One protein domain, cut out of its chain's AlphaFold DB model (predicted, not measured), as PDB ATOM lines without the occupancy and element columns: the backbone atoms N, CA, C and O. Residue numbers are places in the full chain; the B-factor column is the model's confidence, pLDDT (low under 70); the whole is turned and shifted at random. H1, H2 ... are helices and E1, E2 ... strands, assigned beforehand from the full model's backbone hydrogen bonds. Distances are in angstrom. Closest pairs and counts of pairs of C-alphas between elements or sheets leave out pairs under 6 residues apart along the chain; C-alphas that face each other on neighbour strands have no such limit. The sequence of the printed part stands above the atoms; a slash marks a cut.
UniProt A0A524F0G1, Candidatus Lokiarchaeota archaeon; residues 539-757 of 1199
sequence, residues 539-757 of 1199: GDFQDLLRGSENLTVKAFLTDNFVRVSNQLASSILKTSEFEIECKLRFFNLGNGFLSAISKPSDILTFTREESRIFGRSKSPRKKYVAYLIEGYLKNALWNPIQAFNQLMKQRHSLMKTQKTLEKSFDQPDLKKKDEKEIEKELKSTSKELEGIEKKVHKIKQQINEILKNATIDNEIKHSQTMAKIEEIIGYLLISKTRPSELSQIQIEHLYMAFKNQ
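What this domain is: This is residues 539 to 757 of the 1199 residues of a protein of Candidatus Lokiarchaeota archaeon (UniProt A0A524F0G1). A long helical hairpin, H4 and H5, runs along the longest axis, with a small sheet of four strands, E1 E2 E3 E4, at its open end and H6 across one face of that sheet. To one side of the hairpin H2 and H7 pack on H3 in a small, partly crossed group, with H1 near H2 and H7 but apart from H3, and residues 668 to 673 at the hairpin's tip stick out. The printed part has 219 residues, with seven named helices and four named strands in the order H1 H2 H3 E1 E2 E3 E4 H4 H5 H6 H7; the sheet, in the order E1 E2 E3 E4, is antiparallel and the class is mixed, helices and strands. The whole is only just compact, close to loose, with a radius of gyration of the C-alphas of 20.5 A, and spans 69 by 45 by 27 A.

How they stand to each other: H1, residues 539 to 546, is close to but not clearly touching H2, residues 553 to 559, with C-alphas 545 and 556 closest at 7.6 A. H3, residues 566 to 584, is the hub; it forms a helical hairpin with H2, C-alphas 554 and 569 being closest at 5.7 A. H3 touches H7, residues 744 to 756, at a steep tilt of 53 degrees, with C-alphas 576 and 750 closest at 5.1 A. E1, residues 586 to 588, E2, 593 to 595, E3, 604 to 612, and E4, 621 to 629, form a meander, each strand the antiparallel neighbour of the one before. N 587 and O 594 are 2.8 A apart, N 593 and O 607 2.8 A, and N 606 and O 627 2.9 A, each within hydrogen-bond range. E3 bends by 60 degrees at residue 609. H4, residues 631 to 665, and H5, residues 674 to 708, touch at a shallow tilt of 14 degrees, opposite ways, with C-alphas 640 and 699 closest at 6.0 A. H6, residues 719 to 732, is on one face of the sheet in two layers, helix over sheet, at a height over the sheet of 8.7 A. H3, H4 and H5 only graze the sheet. Every O i to N i+4 pair is within hydrogen-bond range in H1, H2, H3, H6 and H7, against 28 of 31 in H4 and 30 of 31 in H5.

Where its parts are: H1 begins at C-alpha 539 (23.495, 14.187, 2.436). H3 is 27.1 A long, E3 23.0 A and E4 24.6 A. H4, 51.0 A, begins at C-alpha 631 (25.806, -33.941, -4.482) and has a kink of 33 degrees near residue 638. H5 is 51.5 A, H6 19.9 A and H7 18.3 A, the last ending at C-alpha 756 (38.139, 5.646, 1.979).

The domain as a whole: The C-alphas of Lys 618 and Lys 671, the two farthest apart, are 72.8 A apart. The printed part has no cut, and the link from H6 to H7 is long. The mean pLDDT of the printed part is 84.5; residues 596, 598, 614, 616, 666, 668 to 669 and 672 to 673 are under 70.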
ATOM      1  N   GLY A 539      24.685  13.435   2.859       88.75
ATOM      2  CA  GLY A 539      23.495  14.187   2.436       88.75
ATOM      3  C   GLY A 539      23.701  14.822   1.063       88.75
ATOM      4  O   GLY A 539      23.021  14.455   0.114       88.75
ATOM      5  N   ASP A 540      24.729  15.664   0.934       87.31
ATOM      6  CA  ASP A 540      25.118  16.300  -0.329       87.31
ATOM      7  C   ASP A 540      25.316  15.257  -1.456       87.31
ATOM      8  O   ASP A 540      24.868  15.451  -2.582       87.31
ATOM      9  N   PHE A 541      25.924  14.105  -1.144       91.69
ATOM     10  CA  PHE A 541      26.089  12.978  -2.071       91.69
ATOM     11  C   PHE A 541      24.753  12.321  -2.466       91.69
ATOM     12  O   PHE A 541      24.578  11.951  -3.623       91.69
ATOM     13  N   GLN A 542      23.795  12.193  -1.540       92.31
ATOM     14  CA  GLN A 542      22.445  11.700  -1.836       92.31
ATOM     15  C   GLN A 542      21.648  12.656  -2.719       92.31
ATOM     16  O   GLN A 542      20.946  12.198  -3.616       92.31
ATOM     17  N   ASP A 543      21.745  13.962  -2.488       89.62
ATOM     18  CA  ASP A 543      21.000  14.942  -3.277       89.62
ATOM     19  C   ASP A 543      21.587  15.082  -4.690       89.62
ATOM     20  O   ASP A 543      20.831  15.130  -5.661       89.62
ATOM     21  N   LEU A 544      22.916  14.981  -4.832       91.19
ATOM     22  CA  LEU A 544      23.580  14.809  -6.130       91.19
ATOM     23  C   LEU A 544      23.127  13.523  -6.851       91.19
ATOM     24  O   LEU A 544      22.845  13.575  -8.044       91.19
ATOM     25  N   LEU A 545      23.009  12.382  -6.156       92.62
ATOM     26  CA  LEU A 545      22.502  11.131  -6.748       92.62
ATOM     27  C   LEU A 545      21.038  11.242  -7.207       92.62
ATOM     28  O   LEU A 545      20.694  10.743  -8.277       92.62
ATOM     29  N   ARG A 546      20.177  11.901  -6.417       91.00
ATOM     30  CA  ARG A 546      18.750  12.118  -6.730       91.00
ATOM     31  C   ARG A 546      18.551  13.044  -7.930       91.00
ATOM     32  O   ARG A 546      17.681  12.777  -8.748       91.00
ATOM     33  N   GLY A 547      19.347  14.110  -8.023       88.62
ATOM     34  CA  GLY A 547      19.323  15.071  -9.129       88.62
ATOM     35  C   GLY A 547      20.129  14.651 -10.364       88.62
ATOM     36  O   GLY A 547      20.262  15.442 -11.291       88.62
ATOM     37  N   SER A 548      20.706  13.445 -10.384       90.12
ATOM     38  CA  SER A 548      21.581  13.001 -11.467       90.12
ATOM     39  C   SER A 548      20.805  12.462 -12.672       90.12
ATOM     40  O   SER A 548      20.161  11.417 -12.597       90.12
ATOM     41  N   GLU A 549      20.967  13.122 -13.819       89.88
ATOM     42  CA  GLU A 549      20.476  12.650 -15.123       89.88
ATOM     43  C   GLU A 549      21.333  11.505 -15.714       89.88
ATOM     44  O   GLU A 549      20.934  10.844 -16.676       89.88
ATOM     45  N   ASN A 550      22.514  11.234 -15.141       92.00
ATOM     46  CA  ASN A 550      23.482  10.295 -15.705       92.00
ATOM     47  C   ASN A 550      22.987   8.843 -15.649       92.00
ATOM     48  O   ASN A 550      22.666   8.309 -14.593       92.00
ATOM     49  N   LEU A 551      23.047   8.140 -16.784       90.31
ATOM     50  CA  LEU A 551      22.548   6.763 -16.911       90.31
ATOM     51  C   LEU A 551      23.316   5.707 -16.094       90.31
ATOM     52  O   LEU A 551      22.832   4.585 -15.964       90.31
ATOM     53  N   THR A 552      24.507   6.021 -15.569       92.94
ATOM     54  CA  THR A 552      25.321   5.082 -14.778       92.94
ATOM     55  C   THR A 552      25.996   5.774 -13.599       92.94
ATOM     56  O   THR A 552      26.446   6.917 -13.701       92.94
ATOM     57  N   VAL A 553      26.168   5.038 -12.497       93.31
ATOM     58  CA  VAL A 553      26.910   5.510 -11.311       93.31
ATOM     59  C   VAL A 553      28.372   5.843 -11.638       93.31
ATOM     60  O   VAL A 553      28.963   6.724 -11.021       93.31
ATOM     61  N   LYS A 554      28.961   5.193 -12.651       94.25
ATOM     62  CA  LYS A 554      30.320   5.506 -13.112       94.25
ATOM     63  C   LYS A 554      30.417   6.917 -13.699       94.25
ATOM     64  O   LYS A 554      31.312   7.650 -13.293       94.25
ATOM     65  N   ALA A 555      29.507   7.276 -14.607       93.88
ATOM     66  CA  ALA A 555      29.444   8.620 -15.180       93.88
ATOM     67  C   ALA A 555      29.107   9.657 -14.097       93.88
ATOM     68  O   ALA A 555      29.768  10.679 -13.975       93.88
ATOM     69  N   PHE A 556      28.137   9.365 -13.221       95.12
ATOM     70  CA  PHE A 556      27.854  10.214 -12.056       95.12
ATOM     71  C   PHE A 556      29.125  10.562 -11.257       95.12
ATOM     72  O   PHE A 556      29.378  11.739 -10.998       95.12
ATOM     73  N   LEU A 557      29.951   9.560 -10.930       94.31
ATOM     74  CA  LEU A 557      31.192   9.754 -10.180       94.31
ATOM     75  C   LEU A 557      32.269  10.550 -10.936       94.31
ATOM     76  O   LEU A 557      33.047  11.229 -10.272       94.31
ATOM     77  N   THR A 558      32.353  10.475 -12.269       92.94
ATOM     78  CA  THR A 558      33.338  11.254 -13.048       92.94
ATOM     79  C   THR A 558      32.900  12.689 -13.302       92.94
ATOM     80  O   THR A 558      33.733  13.591 -13.291       92.94
ATOM     81  N   ASP A 559      31.604  12.909 -13.510       90.56
ATOM     82  CA  ASP A 559      31.108  14.161 -14.089       90.56
ATOM     83  C   ASP A 559      30.706  15.173 -13.003       90.56
ATOM     84  O   ASP A 559      30.722  16.379 -13.230       90.56
ATOM     85  N   ASN A 560      30.387  14.688 -11.794       90.12
ATOM     86  CA  ASN A 560      29.958  15.516 -10.660       90.12
ATOM     87  C   ASN A 560      31.094  15.827  -9.667       90.12
ATOM     88  O   ASN A 560      30.853  16.527  -8.685       90.12
ATOM     89  N   PHE A 561      32.316  15.317  -9.879       90.81
ATOM     90  CA  PHE A 561      33.405  15.448  -8.904       90.81
ATOM     91  C   PHE A 561      34.782  15.698  -9.536       90.81
ATOM     92  O   PHE A 561      35.231  14.955 -10.409       90.81
ATOM     93  N   VAL A 562      35.529  16.688  -9.029       89.06
ATOM     94  CA  VAL A 562      36.927  16.893  -9.449       89.06
ATOM     95  C   VAL A 562      37.825  15.727  -9.024       89.06
ATOM     96  O   VAL A 562      37.620  15.095  -7.988       89.06
ATOM     97  N   ARG A 563      38.893  15.492  -9.799       88.81
ATOM     98  CA  ARG A 563      39.930  14.465  -9.557       88.81
ATOM     99  C   ARG A 563      39.443  13.005  -9.584       88.81
ATOM    100  O   ARG A 563      40.252  12.114  -9.324       88.81
ATOM    101  N   VAL A 564      38.193  12.726  -9.962       91.88
ATOM    102  CA  VAL A 564      37.710  11.351 -10.161       91.88
ATOM    103  C   VAL A 564      37.932  10.914 -11.607       91.88
ATOM    104  O   VAL A 564      37.200  11.293 -12.515       91.88
ATOM    105  N   SER A 565      38.959  10.096 -11.845       92.31
ATOM    106  CA  SER A 565      39.196   9.534 -13.179       92.31
ATOM    107  C   SER A 565      38.251   8.368 -13.487       92.31
ATOM    108  O   SER A 565      37.765   7.671 -12.594       92.31
ATOM    109  N   ASN A 566      38.076   8.076 -14.777       93.19
ATOM    110  CA  ASN A 566      37.332   6.909 -15.264       93.19
ATOM    111  C   ASN A 566      37.825   5.573 -14.663       93.19
ATOM    112  O   ASN A 566      37.036   4.641 -14.474       93.19
ATOM    113  N   GLN A 567      39.121   5.472 -14.344       93.25
ATOM    114  CA  GLN A 567      39.711   4.324 -13.649       93.25
ATOM    115  C   GLN A 567      39.362   4.336 -12.153       93.25
ATOM    116  O   GLN A 567      38.957   3.304 -11.620       93.25
ATOM    117  N   LEU A 568      39.445   5.500 -11.498       93.31
ATOM    118  CA  LEU A 568      39.160   5.660 -10.071       93.31
ATOM    119  C   LEU A 568      37.691   5.357  -9.740       93.31
ATOM    120  O   LEU A 568      37.426   4.547  -8.856       93.31
ATOM    121  N   ALA A 569      36.744   5.899 -10.515       94.00
ATOM    122  CA  ALA A 569      35.320   5.568 -10.402       94.00
ATOM    123  C   ALA A 569      35.064   4.059 -10.579       94.00
ATOM    124  O   ALA A 569      34.298   3.457  -9.829       94.00
ATOM    125  N   SER A 570      35.766   3.420 -11.524       93.69
ATOM    126  CA  SER A 570      35.686   1.965 -11.733       93.69
ATOM    127  C   SER A 570      36.287   1.157 -10.572       93.69
ATOM    128  O   SER A 570      35.914   0.001 -10.393       93.69
ATOM    129  N   SER A 571      37.211   1.731  -9.793       92.19
ATOM    130  CA  SER A 571      37.768   1.114  -8.584       92.19
ATOM    131  C   SER A 571      36.819   1.264  -7.395       92.19
ATOM    132  O   SER A 571      36.498   0.271  -6.753       92.19
ATOM    133  N   ILE A 572      36.301   2.477  -7.160       93.38
ATOM    134  CA  ILE A 572      35.329   2.787  -6.096       93.38
ATOM    135  C   ILE A 572      34.090   1.888  -6.215       93.38
ATOM    136  O   ILE A 572      33.658   1.300  -5.223       93.38
ATOM    137  N   LEU A 573      33.570   1.710  -7.436       93.00
ATOM    138  CA  LEU A 573      32.468   0.781  -7.703       93.00
ATOM    139  C   LEU A 573      32.831  -0.660  -7.326       93.00
ATOM    140  O   LEU A 573      32.105  -1.269  -6.551       93.00
ATOM    141  N   LYS A 574      33.975  -1.187  -7.784       90.19
ATOM    142  CA  LYS A 574      34.414  -2.556  -7.450       90.19
ATOM    143  C   LYS A 574      34.572  -2.777  -5.945       90.19
ATOM    144  O   LYS A 574      34.170  -3.826  -5.454       90.19
ATOM    145  N   THR A 575      35.122  -1.808  -5.212       89.75
ATOM    146  CA  THR A 575      35.243  -1.870  -3.746       89.75
ATOM    147  C   THR A 575      33.867  -1.861  -3.071       89.75
ATOM    148  O   THR A 575      33.624  -2.659  -2.169       89.75
ATOM    149  N   SER A 576      32.940  -1.020  -3.539       90.94
ATOM    150  CA  SER A 576      31.570  -0.961  -3.013       90.94
ATOM    151  C   SER A 576      30.773  -2.242  -3.286       90.94
ATOM    152  O   SER A 576      30.100  -2.753  -2.392       90.94
ATOM    153  N   GLU A 577      30.843  -2.775  -4.508       90.38
ATOM    154  CA  GLU A 577      30.197  -4.039  -4.879       90.38
ATOM    155  C   GLU A 577      30.794  -5.198  -4.061       90.38
ATOM    156  O   GLU A 577      30.046  -5.983  -3.484       90.38
ATOM    157  N   PHE A 578      32.122  -5.252  -3.891       87.38
ATOM    158  CA  PHE A 578      32.808  -6.264  -3.078       87.38
ATOM    159  C   PHE A 578      32.410  -6.240  -1.590       87.38
ATOM    160  O   PHE A 578      32.241  -7.301  -0.983       87.38
ATOM    161  N   GLU A 579      32.214  -5.061  -0.990       85.00
ATOM    162  CA  GLU A 579      31.690  -4.946   0.380       85.00
ATOM    163  C   GLU A 579      30.235  -5.430   0.491       85.00
ATOM    164  O   GLU A 579      29.864  -6.088   1.470       85.00
ATOM    165  N   ILE A 580      29.411  -5.185  -0.534       86.75
ATOM    166  CA  ILE A 580      28.038  -5.703  -0.601       86.75
ATOM    167  C   ILE A 580      28.030  -7.226  -0.766       86.75
ATOM    168  O   ILE A 580      27.334  -7.897  -0.005       86.75
ATOM    169  N   GLU A 581      28.843  -7.791  -1.661       85.56
ATOM    170  CA  GLU A 581      29.044  -9.244  -1.788       85.56
ATOM    171  C   GLU A 581      29.435  -9.881  -0.444       85.56
ATOM    172  O   GLU A 581      28.856 -10.884  -0.014       85.56
ATOM    173  N   CYS A 582      30.395  -9.265   0.253       81.38
ATOM    174  CA  CYS A 582      30.879  -9.701   1.559       81.38
ATOM    175  C   CYS A 582      29.807  -9.616   2.661       81.38
ATOM    176  O   CYS A 582      29.794 -10.454   3.567       81.38
ATOM    177  N   LYS A 583      28.910  -8.624   2.600       82.50
ATOM    178  CA  LYS A 583      27.796  -8.433   3.547       82.50
ATOM    179  C   LYS A 583      26.634  -9.391   3.274       82.50
ATOM    180  O   LYS A 583      26.097  -9.965   4.218       82.50
ATOM    181  N   LEU A 584      26.266  -9.572   2.004       81.12
ATOM    182  CA  LEU A 584      25.157 -10.428   1.561       81.12
ATOM    183  C   LEU A 584      25.527 -11.916   1.479       81.12
ATOM    184  O   LEU A 584      24.628 -12.746   1.407       81.12
ATOM    185  N   ARG A 585      26.825 -12.256   1.506       78.88
ATOM    186  CA  ARG A 585      27.341 -13.618   1.267       78.88
ATOM    187  C   ARG A 585      26.877 -14.149  -0.092       78.88
ATOM    188  O   ARG A 585      26.331 -15.241  -0.205       78.88
ATOM    189  N   PHE A 586      27.086 -13.353  -1.132       83.88
ATOM    190  CA  PHE A 586      26.668 -13.676  -2.492       83.88
ATOM    191  C   PHE A 586      27.779 -13.234  -3.442       83.88
ATOM    192  O   PHE A 586      28.120 -12.055  -3.475       83.88
ATOM    193  N   PHE A 587      28.405 -14.182  -4.139       83.50
ATOM    194  CA  PHE A 587      29.603 -13.924  -4.934       83.50
ATOM    195  C   PHE A 587      29.262 -13.561  -6.373       83.50
ATOM    196  O   PHE A 587      28.553 -14.312  -7.033       83.50
ATOM    197  N   ASN A 588      29.866 -12.500  -6.894       86.25
ATOM    198  CA  ASN A 588      30.028 -12.253  -8.320       86.25
ATOM    199  C   ASN A 588      31.316 -12.940  -8.811       86.25
ATOM    200  O   ASN A 588      32.413 -12.668  -8.305       86.25
ATOM    201  N   LEU A 589      31.167 -13.834  -9.792       82.75
ATOM    202  CA  LEU A 589      32.246 -14.595 -10.433       82.75
ATOM    203  C   LEU A 589      32.497 -14.146 -11.890       82.75
ATOM    204  O   LEU A 589      33.356 -14.698 -12.575       82.75
ATOM    205  N   GLY A 590      31.762 -13.144 -12.384       79.00
ATOM    206  CA  GLY A 590      31.864 -12.596 -13.743       79.00
ATOM    207  C   GLY A 590      31.117 -13.400 -14.815       79.00
ATOM    208  O   GLY A 590      30.481 -12.807 -15.679       79.00
ATOM    209  N   ASN A 591      31.130 -14.734 -14.738       77.12
ATOM    210  CA  ASN A 591      30.305 -15.638 -15.560       77.12
ATOM    211  C   ASN A 591      28.955 -16.005 -14.909       77.12
ATOM    212  O   ASN A 591      28.120 -16.658 -15.534       77.12
ATOM    213  N   GLY A 592      28.743 -15.601 -13.659       84.00
ATOM    214  CA  GLY A 592      27.532 -15.851 -12.890       84.00
ATOM    215  C   GLY A 592      27.712 -15.471 -11.423       84.00
ATOM    216  O   GLY A 592      28.747 -14.921 -11.030       84.00
ATOM    217  N   PHE A 593      26.704 -15.789 -10.619       87.44
ATOM    218  CA  PHE A 593      26.634 -15.467  -9.201       87.44
ATOM    219  C   PHE A 593      26.399 -16.715  -8.352       87.44
ATOM    220  O   PHE A 593      25.592 -17.555  -8.736       87.44
ATOM    221  N   LEU A 594      27.058 -16.831  -7.199       86.06
ATOM    222  CA  LEU A 594      26.943 -17.991  -6.303       86.06
ATOM    223  C   LEU A 594      26.482 -17.563  -4.903       86.06
ATOM    224  O   LEU A 594      27.130 -16.723  -4.275       86.06
ATOM    225  N   SER A 595      25.411 -18.165  -4.379       80.06
ATOM    226  CA  SER A 595      24.991 -17.951  -2.989       80.06
ATOM    227  C   SER A 595      25.965 -18.627  -2.012       80.06
ATOM    228  O   SER A 595      26.155 -19.841  -2.027       80.06
ATOM    229  N   ALA A 596      26.629 -17.856  -1.151       66.50
ATOM    230  CA  ALA A 596      27.628 -18.399  -0.235       66.50
ATOM    231  C   ALA A 596      26.967 -18.918   1.053       66.50
ATOM    232  O   ALA A 596      26.443 -18.172   1.882       66.50
ATOM    233  N   ILE A 597      27.020 -20.238   1.213       70.38
ATOM    234  CA  ILE A 597      26.410 -20.981   2.318       70.38
ATOM    235  C   ILE A 597      27.057 -20.654   3.676       70.38
ATOM    236  O   ILE A 597      28.260 -20.406   3.772       70.38
ATOM    237  N   SER A 598      26.257 -20.708   4.750       68.56
ATOM    238  CA  SER A 598      26.710 -20.503   6.134       68.56
ATOM    239  C   SER A 598      26.825 -21.800   6.952       68.56
ATOM    240  O   SER A 598      27.656 -21.866   7.859       68.56
ATOM    241  N   LYS A 599      26.032 -22.831   6.635       77.31
ATOM    242  CA  LYS A 599      26.069 -24.195   7.199       77.31
ATOM    243  C   LYS A 599      25.848 -25.228   6.077       77.31
ATOM    244  O   LYS A 599      25.030 -24.951   5.211       77.31
ATOM    245  N   PRO A 600      26.425 -26.446   6.104       71.12
ATOM    246  CA  PRO A 600      26.253 -27.445   5.029       71.12
ATOM    247  C   PRO A 600      24.797 -27.756   4.614       71.12
ATOM    248  O   PRO A 600      24.548 -28.179   3.482       71.12
ATOM    249  N   SER A 601      23.840 -27.514   5.516       74.31
ATOM    250  CA  SER A 601      22.391 -27.594   5.308       74.31
ATOM    251  C   SER A 601      21.819 -26.617   4.278       74.31
ATOM    252  O   SER A 601      20.798 -26.929   3.673       74.31
ATOM    253  N   ASP A 602      22.411 -25.435   4.096       78.25
ATOM    254  CA  ASP A 602      21.755 -24.358   3.348       78.25
ATOM    255  C   ASP A 602      21.784 -24.631   1.829       78.25
ATOM    256  O   ASP A 602      22.565 -25.449   1.333       78.25
ATOM    257  N   ILE A 603      20.908 -23.967   1.075       77.81
ATOM    258  CA  ILE A 603      20.723 -24.202  -0.366       77.81
ATOM    259  C   ILE A 603      21.830 -23.491  -1.163       77.81
ATOM    260  O   ILE A 603      22.015 -22.283  -1.007       77.81
ATOM    261  N   LEU A 604      22.538 -24.221  -2.035       83.94
ATOM    262  CA  LEU A 604      23.547 -23.649  -2.937       83.94
ATOM    263  C   LEU A 604      22.900 -23.334  -4.285       83.94
ATOM    264  O   LEU A 604      22.374 -24.239  -4.934       83.94
ATOM    265  N   THR A 605      22.951 -22.076  -4.717       85.69
ATOM    266  CA  THR A 605      22.425 -21.655  -6.018       85.69
ATOM    267  C   THR A 605      23.497 -20.944  -6.834       85.69
ATOM    268  O   THR A 605      24.198 -20.068  -6.328       85.69
ATOM    269  N   PHE A 606      23.616 -21.313  -8.111       88.31
ATOM    270  CA  PHE A 606      24.462 -20.634  -9.090       88.31
ATOM    271  C   PHE A 606      23.595 -20.034 -10.196       88.31
ATOM    272  O   PHE A 606      22.812 -20.737 -10.825       88.31
ATOM    273  N   THR A 607      23.711 -18.729 -10.416       87.31
ATOM    274  CA  THR A 607      22.836 -17.963 -11.309       87.31
ATOM    275  C   THR A 607      23.641 -17.344 -12.440       87.31
ATOM    276  O   THR A 607      24.543 -16.554 -12.178       87.31
ATOM    277  N   ARG A 608      23.317 -17.666 -13.695       87.19
ATOM    278  CA  ARG A 608      24.014 -17.140 -14.885       87.19
ATOM    279  C   ARG A 608      23.050 -16.433 -15.840       87.19
ATOM    280  O   ARG A 608      21.840 -16.638 -15.774       87.19
ATOM    281  N   GLU A 609      23.581 -15.541 -16.673       86.12
ATOM    282  CA  GLU A 609      22.811 -14.733 -17.631       86.12
ATOM    283  C   GLU A 609      22.726 -15.492 -18.971       86.12
ATOM    284  O   GLU A 609      23.731 -15.635 -19.665       86.12
ATOM    285  N   GLU A 610      21.545 -16.008 -19.330       86.75
ATOM    286  CA  GLU A 610      21.322 -16.807 -20.545       86.75
ATOM    287  C   GLU A 610      20.385 -16.104 -21.534       86.75
ATOM    288  O   GLU A 610      19.425 -15.439 -21.142       86.75
ATOM    289  N   SER A 611      20.624 -16.291 -22.833       85.56
ATOM    290  CA  SER A 611      19.743 -15.799 -23.900       85.56
ATOM    291  C   SER A 611      18.622 -16.804 -24.168       85.56
ATOM    292  O   SER A 611      18.849 -17.823 -24.817       85.56
ATOM    293  N   ARG A 612      17.402 -16.523 -23.695       81.69
ATOM    294  CA  ARG A 612      16.238 -17.416 -23.824       81.69
ATOM    295  C   ARG A 612      15.044 -16.730 -24.486       81.69
ATOM    296  O   ARG A 612      14.820 -15.531 -24.330       81.69
ATOM    297  N   ILE A 613      14.257 -17.503 -25.230       78.31
ATOM    298  CA  ILE A 613      12.983 -17.060 -25.813       78.31
ATOM    299  C   ILE A 613      11.906 -17.154 -24.720       78.31
ATOM    300  O   ILE A 613      11.832 -18.159 -24.016       78.31
ATOM    301  N   PHE A 614      11.103 -16.100 -24.529       65.56
ATOM    302  CA  PHE A 614      10.145 -16.017 -23.418       65.56
ATOM    303  C   PHE A 614       8.868 -15.246 -23.784       65.56
ATOM    304  O   PHE A 614       8.906 -14.225 -24.481       65.56
ATOM    305  N   GLY A 615       7.725 -15.712 -23.271       71.31
ATOM    306  CA  GLY A 615       6.410 -15.133 -23.545       71.31
ATOM    307  C   GLY A 615       6.053 -15.188 -25.035       71.31
ATOM    308  O   GLY A 615       6.274 -16.197 -25.695       71.31
ATOM    309  N   ARG A 616       5.515 -14.087 -25.576       69.56
ATOM    310  CA  ARG A 616       5.196 -13.939 -27.013       69.56
ATOM    311  C   ARG A 616       6.376 -13.423 -27.864       69.56
ATOM    312  O   ARG A 616       6.200 -13.155 -29.048       69.56
ATOM    313  N   SER A 617       7.563 -13.226 -27.277       70.81
ATOM    314  CA  SER A 617       8.746 -12.721 -27.994       70.81
ATOM    315  C   SER A 617       9.318 -13.813 -28.898       70.81
ATOM    316  O   SER A 617       9.625 -14.885 -28.394       70.81
ATOM    317  N   LYS A 618       9.516 -13.550 -30.197       77.06
ATOM    318  CA  LYS A 618      10.240 -14.477 -31.097       77.06
ATOM    319  C   LYS A 618      11.765 -14.357 -30.975       77.06
ATOM    320  O   LYS A 618      12.472 -15.334 -31.182       77.06
ATOM    321  N   SER A 619      12.273 -13.174 -30.627       75.69
ATOM    322  CA  SER A 619      13.695 -12.957 -30.357       75.69
ATOM    323  C   SER A 619      14.076 -13.433 -28.946       75.69
ATOM    324  O   SER A 619      13.312 -13.180 -28.000       75.69
ATOM    325  N   PRO A 620      15.244 -14.088 -28.776       80.75
ATOM    326  CA  PRO A 620      15.772 -14.434 -27.464       80.75
ATOM    327  C   PRO A 620      16.196 -13.170 -26.711       80.75
ATOM    328  O   PRO A 620      16.729 -12.225 -27.293       80.75
ATOM    329  N   ARG A 621      15.970 -13.156 -25.398       80.31
ATOM    330  CA  ARG A 621      16.349 -12.067 -24.492       80.31
ATOM    331  C   ARG A 621      17.252 -12.619 -23.400       80.31
ATOM    332  O   ARG A 621      17.086 -13.764 -22.984       80.31
ATOM    333  N   LYS A 622      18.186 -11.805 -22.918       82.88
ATOM    334  CA  LYS A 622      19.006 -12.170 -21.762       82.88
ATOM    335  C   LYS A 622      18.139 -12.195 -20.503       82.88
ATOM    336  O   LYS A 622      17.399 -11.242 -20.258       82.88
ATOM    337  N   LYS A 623      18.232 -13.265 -19.714       83.31
ATOM    338  CA  LYS A 623      17.605 -13.384 -18.394       83.31
ATOM    339  C   LYS A 623      18.524 -14.152 -17.441       83.31
ATOM    340  O   LYS A 623      19.280 -15.019 -17.872       83.31
ATOM    341  N   TYR A 624      18.445 -13.855 -16.149       86.12
ATOM    342  CA  TYR A 624      19.078 -14.676 -15.124       86.12
ATOM    343  C   TYR A 624      18.348 -16.014 -14.949       86.12
ATOM    344  O   TYR A 624      17.121 -16.069 -14.850       86.12
ATOM    345  N   VAL A 625      19.122 -17.095 -14.896       84.69
ATOM    346  CA  VAL A 625      18.657 -18.466 -14.664       84.69
ATOM    347  C   VAL A 625      19.446 -19.029 -13.490       84.69
ATOM    348  O   VAL A 625      20.677 -19.069 -13.546       84.69
ATOM    349  N   ALA A 626      18.751 -19.425 -12.422       85.44
ATOM    350  CA  ALA A 626      19.372 -20.015 -11.241       85.44
ATOM    351  C   ALA A 626      19.306 -21.544 -11.283       85.44
ATOM    352  O   ALA A 626      18.261 -22.133 -11.559       85.44
ATOM    353  N   TYR A 627      20.425 -22.168 -10.944       87.06
ATOM    354  CA  TYR A 627      20.619 -23.604 -10.862       87.06
ATOM    355  C   TYR A 627      20.899 -24.015  -9.420       87.06
ATOM    356  O   TYR A 627      21.642 -23.340  -8.705       87.06
ATOM    357  N   LEU A 628      20.308 -25.127  -9.000       84.31
ATOM    358  CA  LEU A 628      20.500 -25.751  -7.697       84.31
ATOM    359  C   LEU A 628      21.739 -26.662  -7.739       84.31
ATOM    360  O   LEU A 628      21.844 -27.514  -8.619       84.31
ATOM    361  N   ILE A 629      22.677 -26.489  -6.802       82.19
ATOM    362  CA  ILE A 629      23.902 -27.301  -6.727       82.19
ATOM    363  C   ILE A 629      23.828 -28.283  -5.556       82.19
ATOM    364  O   ILE A 629      23.743 -27.894  -4.388       82.19
ATOM    365  N   GLU A 630      23.936 -29.569  -5.881       79.25
ATOM    366  CA  GLU A 630      23.800 -30.693  -4.952       79.25
ATOM    367  C   GLU A 630      24.921 -31.730  -5.154       79.25
ATOM    368  O   GLU A 630      25.827 -31.554  -5.976       79.25
ATOM    369  N   GLY A 631      24.894 -32.803  -4.357       79.12
ATOM    370  CA  GLY A 631      25.806 -33.941  -4.482       79.12
ATOM    371  C   GLY A 631      27.294 -33.573  -4.415       79.12
ATOM    372  O   GLY A 631      27.722 -32.740  -3.612       79.12
ATOM    373  N   TYR A 632      28.092 -34.217  -5.270       77.88
ATOM    374  CA  TYR A 632      29.550 -34.069  -5.315       77.88
ATOM    375  C   TYR A 632      30.004 -32.612  -5.514       77.88
ATOM    376  O   TYR A 632      30.917 -32.154  -4.827       77.88
ATOM    377  N   LEU A 633      29.330 -31.854  -6.390       80.50
ATOM    378  CA  LEU A 633      29.691 -30.466  -6.690       80.50
ATOM    379  C   LEU A 633      29.492 -29.542  -5.475       80.50
ATOM    380  O   LEU A 633      30.330 -28.676  -5.218       80.50
ATOM    381  N   LYS A 634      28.443 -29.772  -4.666       80.69
ATOM    382  CA  LYS A 634      28.237 -29.042  -3.401       80.69
ATOM    383  C   LYS A 634      29.387 -29.292  -2.417       80.69
ATOM    384  O   LYS A 634      29.869 -28.350  -1.792       80.69
ATOM    385  N   ASN A 635      29.865 -30.535  -2.324       80.25
ATOM    386  CA  ASN A 635      30.976 -30.909  -1.444       80.25
ATOM    387  C   ASN A 635      32.322 -30.338  -1.924       80.25
ATOM    388  O   ASN A 635      33.098 -29.840  -1.109       80.25
ATOM    389  N   ALA A 636      32.584 -30.339  -3.236       82.06
ATOM    390  CA  ALA A 636      33.784 -29.732  -3.817       82.06
ATOM    391  C   ALA A 636      33.855 -28.214  -3.552       82.06
ATOM    392  O   ALA A 636      34.908 -27.690  -3.184       82.06
ATOM    393  N   LEU A 637      32.721 -27.512  -3.671       84.50
ATOM    394  CA  LEU A 637      32.613 -26.074  -3.396       84.50
ATOM    395  C   LEU A 637      32.596 -25.731  -1.897       84.50
ATOM    396  O   LEU A 637      32.943 -24.607  -1.526       84.50
ATOM    397  N   TRP A 638      32.240 -26.678  -1.021       83.31
ATOM    398  CA  TRP A 638      32.163 -26.433   0.422       83.31
ATOM    399  C   TRP A 638      33.511 -26.029   1.032       83.31
ATOM    400  O   TRP A 638      33.557 -25.088   1.822       83.31
ATOM    401  N   ASN A 639      34.616 -26.667   0.638       84.19
ATOM    402  CA  ASN A 639      35.938 -26.375   1.205       84.19
ATOM    403  C   ASN A 639      36.403 -24.919   0.930       84.19
ATOM    404  O   ASN A 639      36.738 -24.217   1.893       84.19
ATOM    405  N   PRO A 640      36.348 -24.393  -0.317       85.38
ATOM    406  CA  PRO A 640      36.541 -22.965  -0.593       85.38
ATOM    407  C   PRO A 640      35.591 -22.033   0.184       85.38
ATOM    408  O   PRO A 640      36.029 -21.021   0.738       85.38
ATOM    409  N   ILE A 641      34.299 -22.376   0.282       84.19
ATOM    410  CA  ILE A 641      33.293 -21.571   1.002       84.19
ATOM    411  C   ILE A 641      33.570 -21.548   2.517       84.19
ATOM    412  O   ILE A 641      33.419 -20.509   3.166       84.19
ATOM    413  N   GLN A 642      34.031 -22.655   3.101       84.88
ATOM    414  CA  GLN A 642      34.427 -22.731   4.507       84.88
ATOM    415  C   GLN A 642      35.669 -21.869   4.789       84.88
ATOM    416  O   GLN A 642      35.686 -21.142   5.787       84.88
ATOM    417  N   ALA A 643      36.665 -21.873   3.896       86.12
ATOM    418  CA  ALA A 643      37.837 -21.000   3.997       86.12
ATOM    419  C   ALA A 643      37.454 -19.507   3.926       86.12
ATOM    420  O   ALA A 643      37.909 -18.709   4.749       86.12
ATOM    421  N   PHE A 644      36.543 -19.128   3.020       86.31
ATOM    422  CA  PHE A 644      35.982 -17.772   2.977       86.31
ATOM    423  C   PHE A 644      35.273 -17.402   4.289       86.31
ATOM    424  O   PHE A 644      35.548 -16.353   4.871       86.31
ATOM    425  N   ASN A 645      34.409 -18.279   4.808       85.12
ATOM    426  CA  ASN A 645      33.692 -18.049   6.065       85.12
ATOM    427  C   ASN A 645      34.633 -17.874   7.279       85.12
ATOM    428  O   ASN A 645      34.283 -17.162   8.223       85.12
ATOM    429  N   GLN A 646      35.827 -18.478   7.269       87.56
ATOM    430  CA  GLN A 646      36.867 -18.238   8.279       87.56
ATOM    431  C   GLN A 646      37.543 -16.868   8.097       87.56
ATOM    432  O   GLN A 646      37.614 -16.096   9.057       87.56
ATOM    433  N   LEU A 647      37.960 -16.522   6.874       87.94
ATOM    434  CA  LEU A 647      38.542 -15.209   6.555       87.94
ATOM    435  C   LEU A 647      37.588 -14.055   6.897       87.94
ATOM    436  O   LEU A 647      38.015 -13.035   7.432       87.94
ATOM    437  N   MET A 648      36.284 -14.226   6.676       85.50
ATOM    438  CA  MET A 648      35.276 -13.219   7.017       85.50
ATOM    439  C   MET A 648      35.107 -13.007   8.528       85.50
ATOM    440  O   MET A 648      34.848 -11.880   8.956       85.50
ATOM    441  N   LYS A 649      35.310 -14.044   9.355       86.06
ATOM    442  CA  LYS A 649      35.376 -13.887  10.821       86.06
ATOM    443  C   LYS A 649      36.616 -13.089  11.237       86.06
ATOM    444  O   LYS A 649      36.500 -12.199  12.075       86.06
ATOM    445  N   GLN A 650      37.770 -13.363  10.620       88.19
ATOM    446  CA  GLN A 650      39.011 -12.613  10.859       88.19
ATOM    447  C   GLN A 650      38.854 -11.137  10.455       88.19
ATOM    448  O   GLN A 650      39.095 -10.255  11.277       88.19
ATOM    449  N   ARG A 651      38.332 -10.866   9.248       86.75
ATOM    450  CA  ARG A 651      38.035  -9.514   8.739       86.75
ATOM    451  C   ARG A 651      37.152  -8.724   9.705       86.75
ATOM    452  O   ARG A 651      37.487  -7.606  10.077       86.75
ATOM    453  N   HIS A 652      36.064  -9.332  10.180       85.75
ATOM    454  CA  HIS A 652      35.146  -8.698  11.130       85.75
ATOM    455  C   HIS A 652      35.789  -8.391  12.497       85.75
ATOM    456  O   HIS A 652      35.380  -7.437  13.160       85.75
ATOM    457  N   SER A 653      36.795  -9.164  12.923       87.94
ATOM    458  CA  SER A 653      37.575  -8.856  14.126       87.94
ATOM    459  C   SER A 653      38.531  -7.684  13.890       87.94
ATOM    460  O   SER A 653      38.532  -6.740  14.675       87.94
ATOM    461  N   LEU A 654      39.278  -7.687  12.782       88.44
ATOM    462  CA  LEU A 654      40.214  -6.609  12.437       88.44
ATOM    463  C   LEU A 654      39.503  -5.260  12.247       88.44
ATOM    464  O   LEU A 654      39.960  -4.253  12.777       88.44
ATOM    465  N   MET A 655      38.330  -5.238  11.601       83.75
ATOM    466  CA  MET A 655      37.510  -4.020  11.475       83.75
ATOM    467  C   MET A 655      37.019  -3.480  12.833       83.75
ATOM    468  O   MET A 655      36.819  -2.275  12.979       83.75
ATOM    469  N   LYS A 656      36.832  -4.341  13.847       86.31
ATOM    470  CA  LYS A 656      36.528  -3.904  15.222       86.31
ATOM    471  C   LYS A 656      37.753  -3.300  15.906       86.31
ATOM    472  O   LYS A 656      37.607  -2.279  16.576       86.31
ATOM    473  N   THR A 657      38.938  -3.883  15.713       86.69
ATOM    474  CA  THR A 657      40.205  -3.324  16.207       86.69
ATOM    475  C   THR A 657      40.470  -1.955  15.581       86.69
ATOM    476  O   THR A 657      40.609  -0.979  16.311       86.69
ATOM    477  N   GLN A 658      40.410  -1.851  14.248       86.38
ATOM    478  CA  GLN A 658      40.564  -0.593  13.509       86.38
ATOM    479  C   GLN A 658      39.613   0.493  14.037       86.38
ATOM    480  O   GLN A 658      40.067   1.548  14.466       86.38
ATOM    481  N   LYS A 659      38.309   0.197  14.131       84.56
ATOM    482  CA  LYS A 659      37.294   1.138  14.643       84.56
ATOM    483  C   LYS A 659      37.454   1.503  16.128       84.56
ATOM    484  O   LYS A 659      36.799   2.425  16.615       84.56
ATOM    485  N   THR A 660      38.287   0.774  16.866       86.31
ATOM    486  CA  THR A 660      38.667   1.112  18.243       86.31
ATOM    487  C   THR A 660      39.901   2.016  18.252       86.31
ATOM    488  O   THR A 660      39.906   3.005  18.976       86.31
ATOM    489  N   LEU A 661      40.892   1.743  17.397       85.00
ATOM    490  CA  LEU A 661      42.078   2.587  17.207       85.00
ATOM    491  C   LEU A 661      41.729   3.974  16.644       85.00
ATOM    492  O   LEU A 661      42.208   4.972  17.171       85.00
ATOM    493  N   GLU A 662      40.837   4.055  15.652       81.44
ATOM    494  CA  GLU A 662      40.318   5.320  15.097       81.44
ATOM    495  C   GLU A 662      39.704   6.206  16.200       81.44
ATOM    496  O   GLU A 662      40.069   7.366  16.356       81.44
ATOM    497  N   LYS A 663      38.865   5.625  17.069       82.62
ATOM    498  CA  LYS A 663      38.273   6.327  18.225       82.62
ATOM    499  C   LYS A 663      39.276   6.757  19.297       82.62
ATOM    500  O   LYS A 663      38.959   7.641  20.093       82.62
ATOM    501  N   SER A 664      40.426   6.094  19.386       79.81
ATOM    502  CA  SER A 664      41.519   6.511  20.268       79.81
ATOM    503  C   SER A 664      42.329   7.646  19.642       79.81
ATOM    504  O   SER A 664      42.789   8.520  20.365       79.81
ATOM    505  N   PHE A 665      42.461   7.659  18.313       77.06
ATOM    506  CA  PHE A 665      43.130   8.718  17.558       77.06
ATOM    507  C   PHE A 665      42.358  10.050  17.611       77.06
ATOM    508  O   PHE A 665      42.969  11.103  17.767       77.06
ATOM    509  N   ASP A 666      41.023  10.002  17.570       69.81
ATOM    510  CA  ASP A 666      40.136  11.180  17.603       69.81
ATOM    511  C   ASP A 666      40.058  11.912  18.971       69.81
ATOM    512  O   ASP A 666      39.287  12.866  19.113       69.81
ATOM    513  N   GLN A 667      40.801  11.498  20.010       77.69
ATOM    514  CA  GLN A 667      40.732  12.156  21.327       77.69
ATOM    515  C   GLN A 667      41.629  13.412  21.390       77.69
ATOM    516  O   GLN A 667      42.807  13.342  21.035       77.69
ATOM    517  N   PRO A 668      41.123  14.557  21.891       58.09
ATOM    518  CA  PRO A 668      41.789  15.858  21.749       58.09
ATOM    519  C   PRO A 668      43.093  16.023  22.551       58.09
ATOM    520  O   PRO A 668      43.887  16.905  22.229       58.09
ATOM    521  N   ASP A 669      43.327  15.186  23.567       66.94
ATOM    522  CA  ASP A 669      44.449  15.304  24.512       66.94
ATOM    523  C   ASP A 669      45.606  14.312  24.245       66.94
ATOM    524  O   ASP A 669      46.467  14.096  25.106       66.94
ATOM    525  N   LEU A 670      45.652  13.680  23.063       71.62
ATOM    526  CA  LEU A 670      46.694  12.701  22.727       71.62
ATOM    527  C   LEU A 670      48.106  13.305  22.664       71.62
ATOM    528  O   LEU A 670      48.343  14.398  22.143       71.62
ATOM    529  N   LYS A 671      49.099  12.536  23.126       76.69
ATOM    530  CA  LYS A 671      50.516  12.897  22.987       76.69
ATOM    531  C   LYS A 671      51.039  12.447  21.624       76.69
ATOM    532  O   LYS A 671      50.788  11.329  21.186       76.69
ATOM    533  N   LYS A 672      51.915  13.258  21.020       68.62
ATOM    534  CA  LYS A 672      52.550  13.004  19.705       68.62
ATOM    535  C   LYS A 672      53.410  11.735  19.581       68.62
ATOM    536  O   LYS A 672      53.922  11.444  18.500       68.62
ATOM    537  N   LYS A 673      53.655  11.022  20.683       69.06
ATOM    538  CA  LYS A 673      54.277   9.692  20.658       69.06
ATOM    539  C   LYS A 673      53.194   8.648  20.383       69.06
ATOM    540  O   LYS A 673      53.270   7.936  19.389       69.06
ATOM    541  N   ASP A 674      52.180   8.650  21.233       76.38
ATOM    542  CA  ASP A 674      51.030   7.753  21.249       76.38
ATOM    543  C   ASP A 674      50.230   7.862  19.925       76.38
ATOM    544  O   ASP A 674      49.881   6.851  19.322       76.38
ATOM    545  N   GLU A 675      50.082   9.083  19.392       77.31
ATOM    546  CA  GLU A 675      49.562   9.397  18.044       77.31
ATOM    547  C   GLU A 675      50.250   8.571  16.935       77.31
ATOM    548  O   GLU A 675      49.587   7.945  16.109       77.31
ATOM    549  N   LYS A 676      51.591   8.516  16.939       82.12
ATOM    550  CA  LYS A 676      52.391   7.766  15.950       82.12
ATOM    551  C   LYS A 676      52.359   6.257  16.171       82.12
ATOM    552  O   LYS A 676      52.573   5.495  15.229       82.12
ATOM    553  N   GLU A 677      52.151   5.825  17.410       85.88
ATOM    554  CA  GLU A 677      52.037   4.414  17.771       85.88
ATOM    555  C   GLU A 677      50.710   3.855  17.228       85.88
ATOM    556  O   GLU A 677      50.719   2.878  16.479       85.88
ATOM    557  N   ILE A 678      49.604   4.581  17.430       84.25
ATOM    558  CA  ILE A 678      48.287   4.273  16.848       84.25
ATOM    559  C   ILE A 678      48.309   4.365  15.311       84.25
ATOM    560  O   ILE A 678      47.794   3.472  14.639       84.25
ATOM    561  N   GLU A 679      48.953   5.382  14.721       83.62
ATOM    562  CA  GLU A 679      49.097   5.494  13.257       83.62
ATOM    563  C   GLU A 679      49.833   4.275  12.652       83.62
ATOM    564  O   GLU A 679      49.512   3.811  11.554       83.62
ATOM    565  N   LYS A 680      50.815   3.723  13.377       86.81
ATOM    566  CA  LYS A 680      51.564   2.523  12.981       86.81
ATOM    567  C   LYS A 680      50.718   1.250  13.105       86.81
ATOM    568  O   LYS A 680      50.785   0.406  12.209       86.81
ATOM    569  N   GLU A 681      49.912   1.113  14.156       87.31
ATOM    570  CA  GLU A 681      48.987  -0.019  14.312       87.31
ATOM    571  C   GLU A 681      47.881  -0.010  13.248       87.31
ATOM    572  O   GLU A 681      47.662  -1.030  12.590       87.31
ATOM    573  N   LEU A 682      47.273   1.153  12.976       86.75
ATOM    574  CA  LEU A 682      46.293   1.338  11.897       86.75
ATOM    575  C   LEU A 682      46.861   0.917  10.530       86.75
ATOM    576  O   LEU A 682      46.197   0.202   9.773       86.75
ATOM    577  N   LYS A 683      48.117   1.279  10.231       86.25
ATOM    578  CA  LYS A 683      48.824   0.836   9.014       86.25
ATOM    579  C   LYS A 683      49.049  -0.682   8.971       86.25
ATOM    580  O   LYS A 683      48.998  -1.254   7.882       86.25
ATOM    581  N   SER A 684      49.257  -1.349  10.112       89.62
ATOM    582  CA  SER A 684      49.341  -2.818  10.169       89.62
ATOM    583  C   SER A 684      47.980  -3.468   9.911       89.62
ATOM    584  O   SER A 684      47.858  -4.292   9.008       89.62
ATOM    585  N   THR A 685      46.933  -3.037  10.626       86.94
ATOM    586  CA  THR A 685      45.573  -3.587  10.474       86.94
ATOM    587  C   THR A 685      45.038  -3.400   9.048       86.94
ATOM    588  O   THR A 685      44.477  -4.332   8.476       86.94
ATOM    589  N   SER A 686      45.279  -2.239   8.429       82.81
ATOM    590  CA  SER A 686      44.918  -1.973   7.028       82.81
ATOM    591  C   SER A 686      45.613  -2.938   6.049       82.81
ATOM    592  O   SER A 686      44.969  -3.533   5.183       82.81
ATOM    593  N   LYS A 687      46.914  -3.197   6.243       87.31
ATOM    594  CA  LYS A 687      47.684  -4.155   5.433       87.31
ATOM    595  C   LYS A 687      47.220  -5.607   5.619       87.31
ATOM    596  O   LYS A 687      47.260  -6.397   4.676       87.31
ATOM    597  N   GLU A 688      46.762  -5.974   6.814       88.50
ATOM    598  CA  GLU A 688      46.171  -7.290   7.076       88.50
ATOM    599  C   GLU A 688      44.808  -7.462   6.392       88.50
ATOM    600  O   GLU A 688      44.542  -8.530   5.835       88.50
ATOM    601  N   LEU A 689      43.979  -6.411   6.356       84.94
ATOM    602  CA  LEU A 689      42.714  -6.395   5.613       84.94
ATOM    603  C   LEU A 689      42.948  -6.554   4.101       84.94
ATOM    604  O   LEU A 689      42.371  -7.460   3.500       84.94
ATOM    605  N   GLU A 690      43.870  -5.789   3.507       84.00
ATOM    606  CA  GLU A 690      44.286  -5.944   2.099       84.00
ATOM    607  C   GLU A 690      44.806  -7.376   1.810       84.00
ATOM    608  O   GLU A 690      44.537  -7.985   0.767       84.00
ATOM    609  N   GLY A 691      45.515  -7.968   2.778       87.94
ATOM    610  CA  GLY A 691      45.963  -9.361   2.743       87.94
ATOM    611  C   GLY A 691      44.834 -10.399   2.828       87.94
ATOM    612  O   GLY A 691      45.005 -11.519   2.339       87.94
ATOM    613  N   ILE A 692      43.681 -10.062   3.414       86.88
ATOM    614  CA  ILE A 692      42.470 -10.895   3.397       86.88
ATOM    615  C   ILE A 692      41.758 -10.777   2.047       86.88
ATOM    616  O   ILE A 692      41.392 -11.806   1.480       86.88
ATOM    617  N   GLU A 693      41.616  -9.576   1.486       84.94
ATOM    618  CA  GLU A 693      40.956  -9.365   0.186       84.94
ATOM    619  C   GLU A 693      41.622 -10.168  -0.937       84.94
ATOM    620  O   GLU A 693      40.949 -10.872  -1.693       84.94
ATOM    621  N   LYS A 694      42.960 -10.174  -0.978       87.31
ATOM    622  CA  LYS A 694      43.746 -10.982  -1.929       87.31
ATOM    623  C   LYS A 694      43.482 -12.491  -1.777       87.31
ATOM    624  O   LYS A 694      43.393 -13.202  -2.779       87.31
ATOM    625  N   LYS A 695      43.287 -12.988  -0.548       89.31
ATOM    626  CA  LYS A 695      42.908 -14.393  -0.283       89.31
ATOM    627  C   LYS A 695      41.469 -14.685  -0.724       89.31
ATOM    628  O   LYS A 695      41.229 -15.720  -1.340       89.31
ATOM    629  N   VAL A 696      40.528 -13.771  -0.470       86.50
ATOM    630  CA  VAL A 696      39.133 -13.882  -0.935       86.50
ATOM    631  C   VAL A 696      39.066 -13.911  -2.465       86.50
ATOM    632  O   VAL A 696      38.347 -14.736  -3.026       86.50
ATOM    633  N   HIS A 697      39.852 -13.080  -3.156       86.06
ATOM    634  CA  HIS A 697      39.905 -13.091  -4.619       86.06
ATOM    635  C   HIS A 697      40.453 -14.421  -5.170       86.06
ATOM    636  O   HIS A 697      39.875 -14.974  -6.103       86.06
ATOM    637  N   LYS A 698      41.492 -14.998  -4.545       88.50
ATOM    638  CA  LYS A 698      41.989 -16.339  -4.908       88.50
ATOM    639  C   LYS A 698      40.928 -17.433  -4.700       88.50
ATOM    640  O   LYS A 698      40.775 -18.297  -5.557       88.50
ATOM    641  N   ILE A 699      40.150 -17.367  -3.618       87.00
ATOM    642  CA  ILE A 699      39.037 -18.302  -3.374       87.00
ATOM    643  C   ILE A 699      37.944 -18.161  -4.447       87.00
ATOM    644  O   ILE A 699      37.465 -19.171  -4.959       87.00
ATOM    645  N   LYS A 700      37.587 -16.933  -4.853       85.94
ATOM    646  CA  LYS A 700      36.654 -16.703  -5.973       85.94
ATOM    647  C   LYS A 700      37.156 -17.310  -7.289       85.94
ATOM    648  O   LYS A 700      36.354 -17.878  -8.025       85.94
ATOM    649  N   GLN A 701      38.455 -17.208  -7.581       86.12
ATOM    650  CA  GLN A 701      39.060 -17.817  -8.775       86.12
ATOM    651  C   GLN A 701      38.926 -19.348  -8.746       86.12
ATOM    652  O   GLN A 701      38.379 -19.916  -9.686       86.12
ATOM    653  N   GLN A 702      39.290 -19.992  -7.630       86.44
ATOM    654  CA  GLN A 702      39.147 -21.446  -7.447       86.44
ATOM    655  C   GLN A 702      37.686 -21.917  -7.575       86.44
ATOM    656  O   GLN A 702      37.404 -22.921  -8.223       86.44
ATOM    657  N   ILE A 703      36.733 -21.173  -7.000       85.75
ATOM    658  CA  ILE A 703      35.292 -21.448  -7.134       85.75
ATOM    659  C   ILE A 703      34.843 -21.356  -8.604       85.75
ATOM    660  O   ILE A 703      34.065 -22.189  -9.064       85.75
ATOM    661  N   ASN A 704      35.343 -20.372  -9.355       85.56
ATOM    662  CA  ASN A 704      35.020 -20.190 -10.770       85.56
ATOM    663  C   ASN A 704      35.611 -21.314 -11.646       85.56
ATOM    664  O   ASN A 704      34.930 -21.819 -12.532       85.56
ATOM    665  N   GLU A 705      36.837 -21.760 -11.369       84.69
ATOM    666  CA  GLU A 705      37.461 -22.914 -12.040       84.69
ATOM    667  C   GLU A 705      36.656 -24.207 -11.825       84.69
ATOM    668  O   GLU A 705      36.365 -24.911 -12.791       84.69
ATOM    669  N   ILE A 706      36.213 -24.474 -10.590       84.56
ATOM    670  CA  ILE A 706      35.346 -25.624 -10.272       84.56
ATOM    671  C   ILE A 706      34.016 -25.545 -11.043       84.56
ATOM    672  O   ILE A 706      33.569 -26.547 -11.596       84.56
ATOM    673  N   LEU A 707      33.394 -24.363 -11.115       82.88
ATOM    674  CA  LEU A 707      32.105 -24.167 -11.794       82.88
ATOM    675  C   LEU A 707      32.198 -24.178 -13.328       82.88
ATOM    676  O   LEU A 707      31.229 -24.552 -13.981       82.88
ATOM    677  N   LYS A 708      33.336 -23.793 -13.919       80.62
ATOM    678  CA  LYS A 708      33.568 -23.892 -15.375       80.62
ATOM    679  C   LYS A 708      33.685 -25.334 -15.859       80.62
ATOM    680  O   LYS A 708      33.291 -25.625 -16.982       80.62
ATOM    681  N   ASN A 709      34.223 -26.213 -15.017       74.94
ATOM    682  CA  ASN A 709      34.510 -27.606 -15.359       74.94
ATOM    683  C   ASN A 709      33.356 -28.566 -14.999       74.94
ATOM    684  O   ASN A 709      33.535 -29.781 -15.069       74.94
ATOM    685  N   ALA A 710      32.192 -28.045 -14.594       74.56
ATOM    686  CA  ALA A 710      31.051 -28.828 -14.127       74.56
ATOM    687  C   ALA A 710      29.791 -28.582 -14.975       74.56
ATOM    688  O   ALA A 710      29.414 -27.439 -15.232       74.56
ATOM    689  N   THR A 711      29.097 -29.657 -15.355       71.56
ATOM    690  CA  THR A 711      27.719 -29.586 -15.859       71.56
ATOM    691  C   THR A 711      26.752 -29.312 -14.705       71.56
ATOM    692  O   THR A 711      26.928 -29.820 -13.595       71.56
ATOM    693  N   ILE A 712      25.756 -28.452 -14.938       75.50
ATOM    694  CA  ILE A 712      24.792 -28.021 -13.918       75.50
ATOM    695  C   ILE A 712      23.430 -27.818 -14.591       75.50
ATOM    696  O   ILE A 712      23.219 -26.818 -15.280       75.50
ATOM    697  N   ASP A 713      22.521 -28.767 -14.357       70.00
ATOM    698  CA  ASP A 713      21.287 -28.914 -15.145       70.00
ATOM    699  C   ASP A 713      19.997 -28.716 -14.312       70.00
ATOM    700  O   ASP A 713      18.913 -28.513 -14.861       70.00
ATOM    701  N   ASN A 714      20.106 -28.699 -12.975       80.38
ATOM    702  CA  ASN A 714      18.979 -28.571 -12.038       80.38
ATOM    703  C   ASN A 714      18.447 -27.121 -11.944       80.38
ATOM    704  O   ASN A 714      18.716 -26.400 -10.983       80.38
ATOM    705  N   GLU A 715      17.696 -26.673 -12.949       83.81
ATOM    706  CA  GLU A 715      17.122 -25.319 -13.021       83.81
ATOM    707  C   GLU A 715      15.987 -25.056 -12.003       83.81
ATOM    708  O   GLU A 715      15.013 -25.807 -11.901       83.81
ATOM    709  N   ILE A 716      16.060 -23.919 -11.300       81.75
ATOM    710  CA  ILE A 716      15.079 -23.481 -10.299       81.75
ATOM    711  C   ILE A 716      13.891 -22.788 -10.980       81.75
ATOM    712  O   ILE A 716      13.903 -21.593 -11.265       81.75
ATOM    713  N   LYS A 717      12.801 -23.536 -11.172       77.62
ATOM    714  CA  LYS A 717      11.574 -23.052 -11.841       77.62
ATOM    715  C   LYS A 717      10.626 -22.236 -10.942       77.62
ATOM    716  O   LYS A 717       9.585 -21.778 -11.409       77.62
ATOM    717  N   HIS A 718      10.935 -22.042  -9.655       78.88
ATOM    718  CA  HIS A 718      10.037 -21.338  -8.730       78.88
ATOM    719  C   HIS A 718      10.165 -19.807  -8.826       78.88
ATOM    720  O   HIS A 718      11.157 -19.217  -8.394       78.88
ATOM    721  N   SER A 719       9.114 -19.154  -9.336       74.19
ATOM    722  CA  SER A 719       9.118 -17.714  -9.643       74.19
ATOM    723  C   SER A 719       9.419 -16.801  -8.446       74.19
ATOM    724  O   SER A 719      10.027 -15.753  -8.644       74.19
ATOM    725  N   GLN A 720       9.027 -17.165  -7.218       79.12
ATOM    726  CA  GLN A 720       9.298 -16.334  -6.033       79.12
ATOM    727  C   GLN A 720      10.761 -16.422  -5.577       79.12
ATOM    728  O   GLN A 720      11.305 -15.441  -5.074       79.12
ATOM    729  N   THR A 721      11.417 -17.572  -5.769       77.75
ATOM    730  CA  THR A 721      12.858 -17.717  -5.508       77.75
ATOM    731  C   THR A 721      13.665 -16.959  -6.556       77.75
ATOM    732  O   THR A 721      14.585 -16.233  -6.193       77.75
ATOM    733  N   MET A 722      13.281 -17.057  -7.835       81.00
ATOM    734  CA  MET A 722      13.925 -16.291  -8.906       81.00
ATOM    735  C   MET A 722      13.823 -14.780  -8.678       81.00
ATOM    736  O   MET A 722      14.849 -14.113  -8.732       81.00
ATOM    737  N   ALA A 723      12.644 -14.255  -8.324       80.81
ATOM    738  CA  ALA A 723      12.472 -12.826  -8.045       80.81
ATOM    739  C   ALA A 723      13.392 -12.324  -6.913       80.81
ATOM    740  O   ALA A 723      14.021 -11.282  -7.054       80.81
ATOM    741  N   LYS A 724      13.543 -13.098  -5.826       82.25
ATOM    742  CA  LYS A 724      14.465 -12.769  -4.720       82.25
ATOM    743  C   LYS A 724      15.939 -12.823  -5.135       82.25
ATOM    744  O   LYS A 724      16.746 -12.049  -4.631       82.25
ATOM    745  N   ILE A 725      16.308 -13.730  -6.040       81.44
ATOM    746  CA  ILE A 725      17.672 -13.813  -6.584       81.44
ATOM    747  C   ILE A 725      17.950 -12.630  -7.525       81.44
ATOM    748  O   ILE A 725      19.005 -12.009  -7.420       81.44
ATOM    749  N   GLU A 726      17.004 -12.282  -8.402       82.31
ATOM    750  CA  GLU A 726      17.088 -11.113  -9.288       82.31
ATOM    751  C   GLU A 726      17.169  -9.801  -8.475       82.31
ATOM    752  O   GLU A 726      18.002  -8.947  -8.779       82.31
ATOM    753  N   GLU A 727      16.407  -9.682  -7.381       83.44
ATOM    754  CA  GLU A 727      16.488  -8.580  -6.409       83.44
ATOM    755  C   GLU A 727      17.876  -8.487  -5.743       83.44
ATOM    756  O   GLU A 727      18.495  -7.422  -5.748       83.44
ATOM    757  N   ILE A 728      18.418  -9.598  -5.224       83.38
ATOM    758  CA  ILE A 728      19.764  -9.642  -4.617       83.38
ATOM    759  C   ILE A 728      20.852  -9.242  -5.626       83.38
ATOM    760  O   ILE A 728      21.771  -8.501  -5.273       83.38
ATOM    761  N   ILE A 729      20.739  -9.674  -6.886       83.62
ATOM    762  CA  ILE A 729      21.655  -9.270  -7.966       83.62
ATOM    763  C   ILE A 729      21.535  -7.761  -8.250       83.62
ATOM    764  O   ILE A 729      22.555  -7.100  -8.443       83.62
ATOM    765  N   GLY A 730      20.324  -7.193  -8.214       82.19
ATOM    766  CA  GLY A 730      20.083  -5.750  -8.361       82.19
ATOM    767  C   GLY A 730      20.658  -4.894  -7.223       82.19
ATOM    768  O   GLY A 730      21.205  -3.819  -7.476       82.19
ATOM    769  N   TYR A 731      20.618  -5.382  -5.976       83.75
ATOM    770  CA  TYR A 731      21.305  -4.732  -4.848       83.75
ATOM    771  C   TYR A 731      22.836  -4.785  -4.972       83.75
ATOM    772  O   TYR A 731      23.527  -3.878  -4.506       83.75
ATOM    773  N   LEU A 732      23.368  -5.842  -5.582       84.81
ATOM    774  CA  LEU A 732      24.802  -6.116  -5.674       84.81
ATOM    775  C   LEU A 732      25.477  -5.369  -6.833       84.81
ATOM    776  O   LEU A 732      26.576  -4.853  -6.655       84.81
ATOM    777  N   LEU A 733      24.827  -5.275  -7.996       85.19
ATOM    778  CA  LEU A 733      25.377  -4.649  -9.204       85.19
ATOM    779  C   LEU A 733      25.096  -3.139  -9.274       85.19
ATOM    780  O   LEU A 733      24.383  -2.676 -10.166       85.19
ATOM    781  N   ILE A 734      25.703  -2.355  -8.377       86.56
ATOM    782  CA  ILE A 734      25.657  -0.876  -8.422       86.56
ATOM    783  C   ILE A 734      26.044  -0.354  -9.819       86.56
ATOM    784  O   ILE A 734      25.458   0.606 -10.311       86.56
ATOM    785  N   SER A 735      26.989  -1.014 -10.490       86.69
ATOM    786  CA  SER A 735      27.436  -0.690 -11.849       86.69
ATOM    787  C   SER A 735      26.374  -0.832 -12.953       86.69
ATOM    788  O   SER A 735      26.550  -0.221 -14.009       86.69
ATOM    789  N   LYS A 736      25.288  -1.597 -12.741       84.88
ATOM    790  CA  LYS A 736      24.156  -1.732 -13.686       84.88
ATOM    791  C   LYS A 736      22.946  -0.841 -13.334       84.88
ATOM    792  O   LYS A 736      22.060  -0.703 -14.174       84.88
ATOM    793  N   THR A 737      22.893  -0.255 -12.136       87.50
ATOM    794  CA  THR A 737      21.751   0.544 -11.641       87.50
ATOM    795  C   THR A 737      21.953   2.041 -11.917       87.50
ATOM    796  O   THR A 737      23.087   2.516 -12.024       87.50
ATOM    797  N   ARG A 738      20.866   2.815 -12.043       90.12
ATOM    798  CA  ARG A 738      20.951   4.277 -12.203       90.12
ATOM    799  C   ARG A 738      21.237   4.979 -10.865       90.12
ATOM    800  O   ARG A 738      20.773   4.501  -9.832       90.12
ATOM    801  N   PRO A 739      21.936   6.132 -10.857       92.50
ATOM    802  CA  PRO A 739      22.258   6.891  -9.642       92.50
ATOM    803  C   PRO A 739      21.042   7.211  -8.759       92.50
ATOM    804  O   PRO A 739      21.092   7.014  -7.546       92.50
ATOM    805  N   SER A 740      19.940   7.635  -9.380       90.94
ATOM    806  CA  SER A 740      18.678   8.004  -8.728       90.94
ATOM    807  C   SER A 740      17.850   6.812  -8.228       90.94
ATOM    808  O   SER A 740      16.942   6.992  -7.419       90.94
ATOM    809  N   GLU A 741      18.173   5.595  -8.675       89.88
ATOM    810  CA  GLU A 741      17.484   4.342  -8.333       89.88
ATOM    811  C   GLU A 741      18.234   3.538  -7.247       89.88
ATOM    812  O   GLU A 741      17.777   2.471  -6.832       89.88
ATOM    813  N   LEU A 742      19.384   4.030  -6.761       90.75
ATOM    814  CA  LEU A 742      20.170   3.358  -5.723       90.75
ATOM    815  C   LEU A 742      19.440   3.325  -4.374       90.75
ATOM    816  O   LEU A 742      19.021   4.346  -3.827       90.75
ATOM    817  N   SER A 743      19.379   2.139  -3.771       89.88
ATOM    818  CA  SER A 743      18.869   1.970  -2.410       89.88
ATOM    819  C   SER A 743      19.797   2.594  -1.362       89.88
ATOM    820  O   SER A 743      21.016   2.634  -1.532       89.88
ATOM    821  N   GLN A 744      19.240   2.986  -0.209       89.38
ATOM    822  CA  GLN A 744      19.994   3.530   0.934       89.38
ATOM    823  C   GLN A 744      21.244   2.695   1.288       89.38
ATOM    824  O   GLN A 744      22.307   3.256   1.537       89.38
ATOM    825  N   ILE A 745      21.144   1.360   1.246       87.19
ATOM    826  CA  ILE A 745      22.256   0.449   1.567       87.19
ATOM    827  C   ILE A 745      23.364   0.501   0.503       87.19
ATOM    828  O   ILE A 745      24.545   0.426   0.846       87.19
ATOM    829  N   GLN A 746      23.005   0.630  -0.777       90.94
ATOM    830  CA  GLN A 746      23.977   0.811  -1.859       90.94
ATOM    831  C   GLN A 746      24.660   2.173  -1.751       90.94
ATOM    832  O   GLN A 746      25.878   2.241  -1.878       90.94
ATOM    833  N   ILE A 747      23.904   3.236  -1.454       92.69
ATOM    834  CA  ILE A 747      24.455   4.585  -1.278       92.69
ATOM    835  C   ILE A 747      25.431   4.635  -0.097       92.69
ATOM    836  O   ILE A 747      26.504   5.215  -0.230       92.69
ATOM    837  N   GLU A 748      25.104   4.008   1.037       91.19
ATOM    838  CA  GLU A 748      26.001   3.933   2.198       91.19
ATOM    839  C   GLU A 748      27.341   3.275   1.851       91.19
ATOM    840  O   GLU A 748      28.394   3.844   2.131       91.19
ATOM    841  N   HIS A 749      27.323   2.107   1.203       90.75
ATOM    842  CA  HIS A 749      28.553   1.411   0.808       90.75
ATOM    843  C   HIS A 749      29.333   2.148  -0.280       90.75
ATOM    844  O   HIS A 749      30.559   2.232  -0.197       90.75
ATOM    845  N   LEU A 750      28.632   2.747  -1.246       93.81
ATOM    846  CA  LEU A 750      29.237   3.549  -2.304       93.81
ATOM    847  C   LEU A 750      29.934   4.779  -1.722       93.81
ATOM    848  O   LEU A 750      31.079   5.053  -2.064       93.81
ATOM    849  N   TYR A 751      29.272   5.481  -0.799       94.00
ATOM    850  CA  TYR A 751      29.823   6.637  -0.099       94.00
ATOM    851  C   TYR A 751      31.016   6.256   0.793       94.00
ATOM    852  O   TYR A 751      31.996   6.995   0.838       94.00
ATOM    853  N   MET A 752      30.994   5.096   1.460       90.00
ATOM    854  CA  MET A 752      32.139   4.617   2.252       90.00
ATOM    855  C   MET A 752      33.341   4.256   1.364       90.00
ATOM    856  O   MET A 752      34.455   4.693   1.646       90.00
ATOM    857  N   ALA A 753      33.131   3.542   0.252       91.12
ATOM    858  CA  ALA A 753      34.189   3.270  -0.727       91.12
ATOM    859  C   ALA A 753      34.739   4.570  -1.352       91.12
ATOM    860  O   ALA A 753      35.950   4.736  -1.495       91.12
ATOM    861  N   PHE A 754      33.856   5.524  -1.654       92.44
ATOM    862  CA  PHE A 754      34.194   6.862  -2.139       92.44
ATOM    863  C   PHE A 754      34.981   7.680  -1.103       92.44
ATOM    864  O   PHE A 754      35.878   8.423  -1.491       92.44
ATOM    865  N   LYS A 755      34.710   7.540   0.201       89.69
ATOM    866  CA  LYS A 755      35.430   8.260   1.267       89.69
ATOM    867  C   LYS A 755      36.767   7.655   1.664       89.69
ATOM    868  O   LYS A 755      37.677   8.411   1.986       89.69
ATOM    869  N   ASN A 756      36.898   6.334   1.617       86.88
ATOM    870  CA  ASN A 756      38.139   5.646   1.979       86.88
ATOM    871  C   ASN A 756      39.226   5.764   0.892       86.88
ATOM    872  O   ASN A 756      40.385   5.426   1.129       86.88
ATOM    873  N   GLN A 757      38.865   6.245  -0.299       88.69
ATOM    874  CA  GLN A 757      39.791   6.489  -1.395       88.69
ATOM    875  C   GLN A 757      40.655   7.742  -1.148       88.69
ATOM    876  O   GLN A 757      40.166   8.796  -0.750       88.69
TER     877      GLN A 757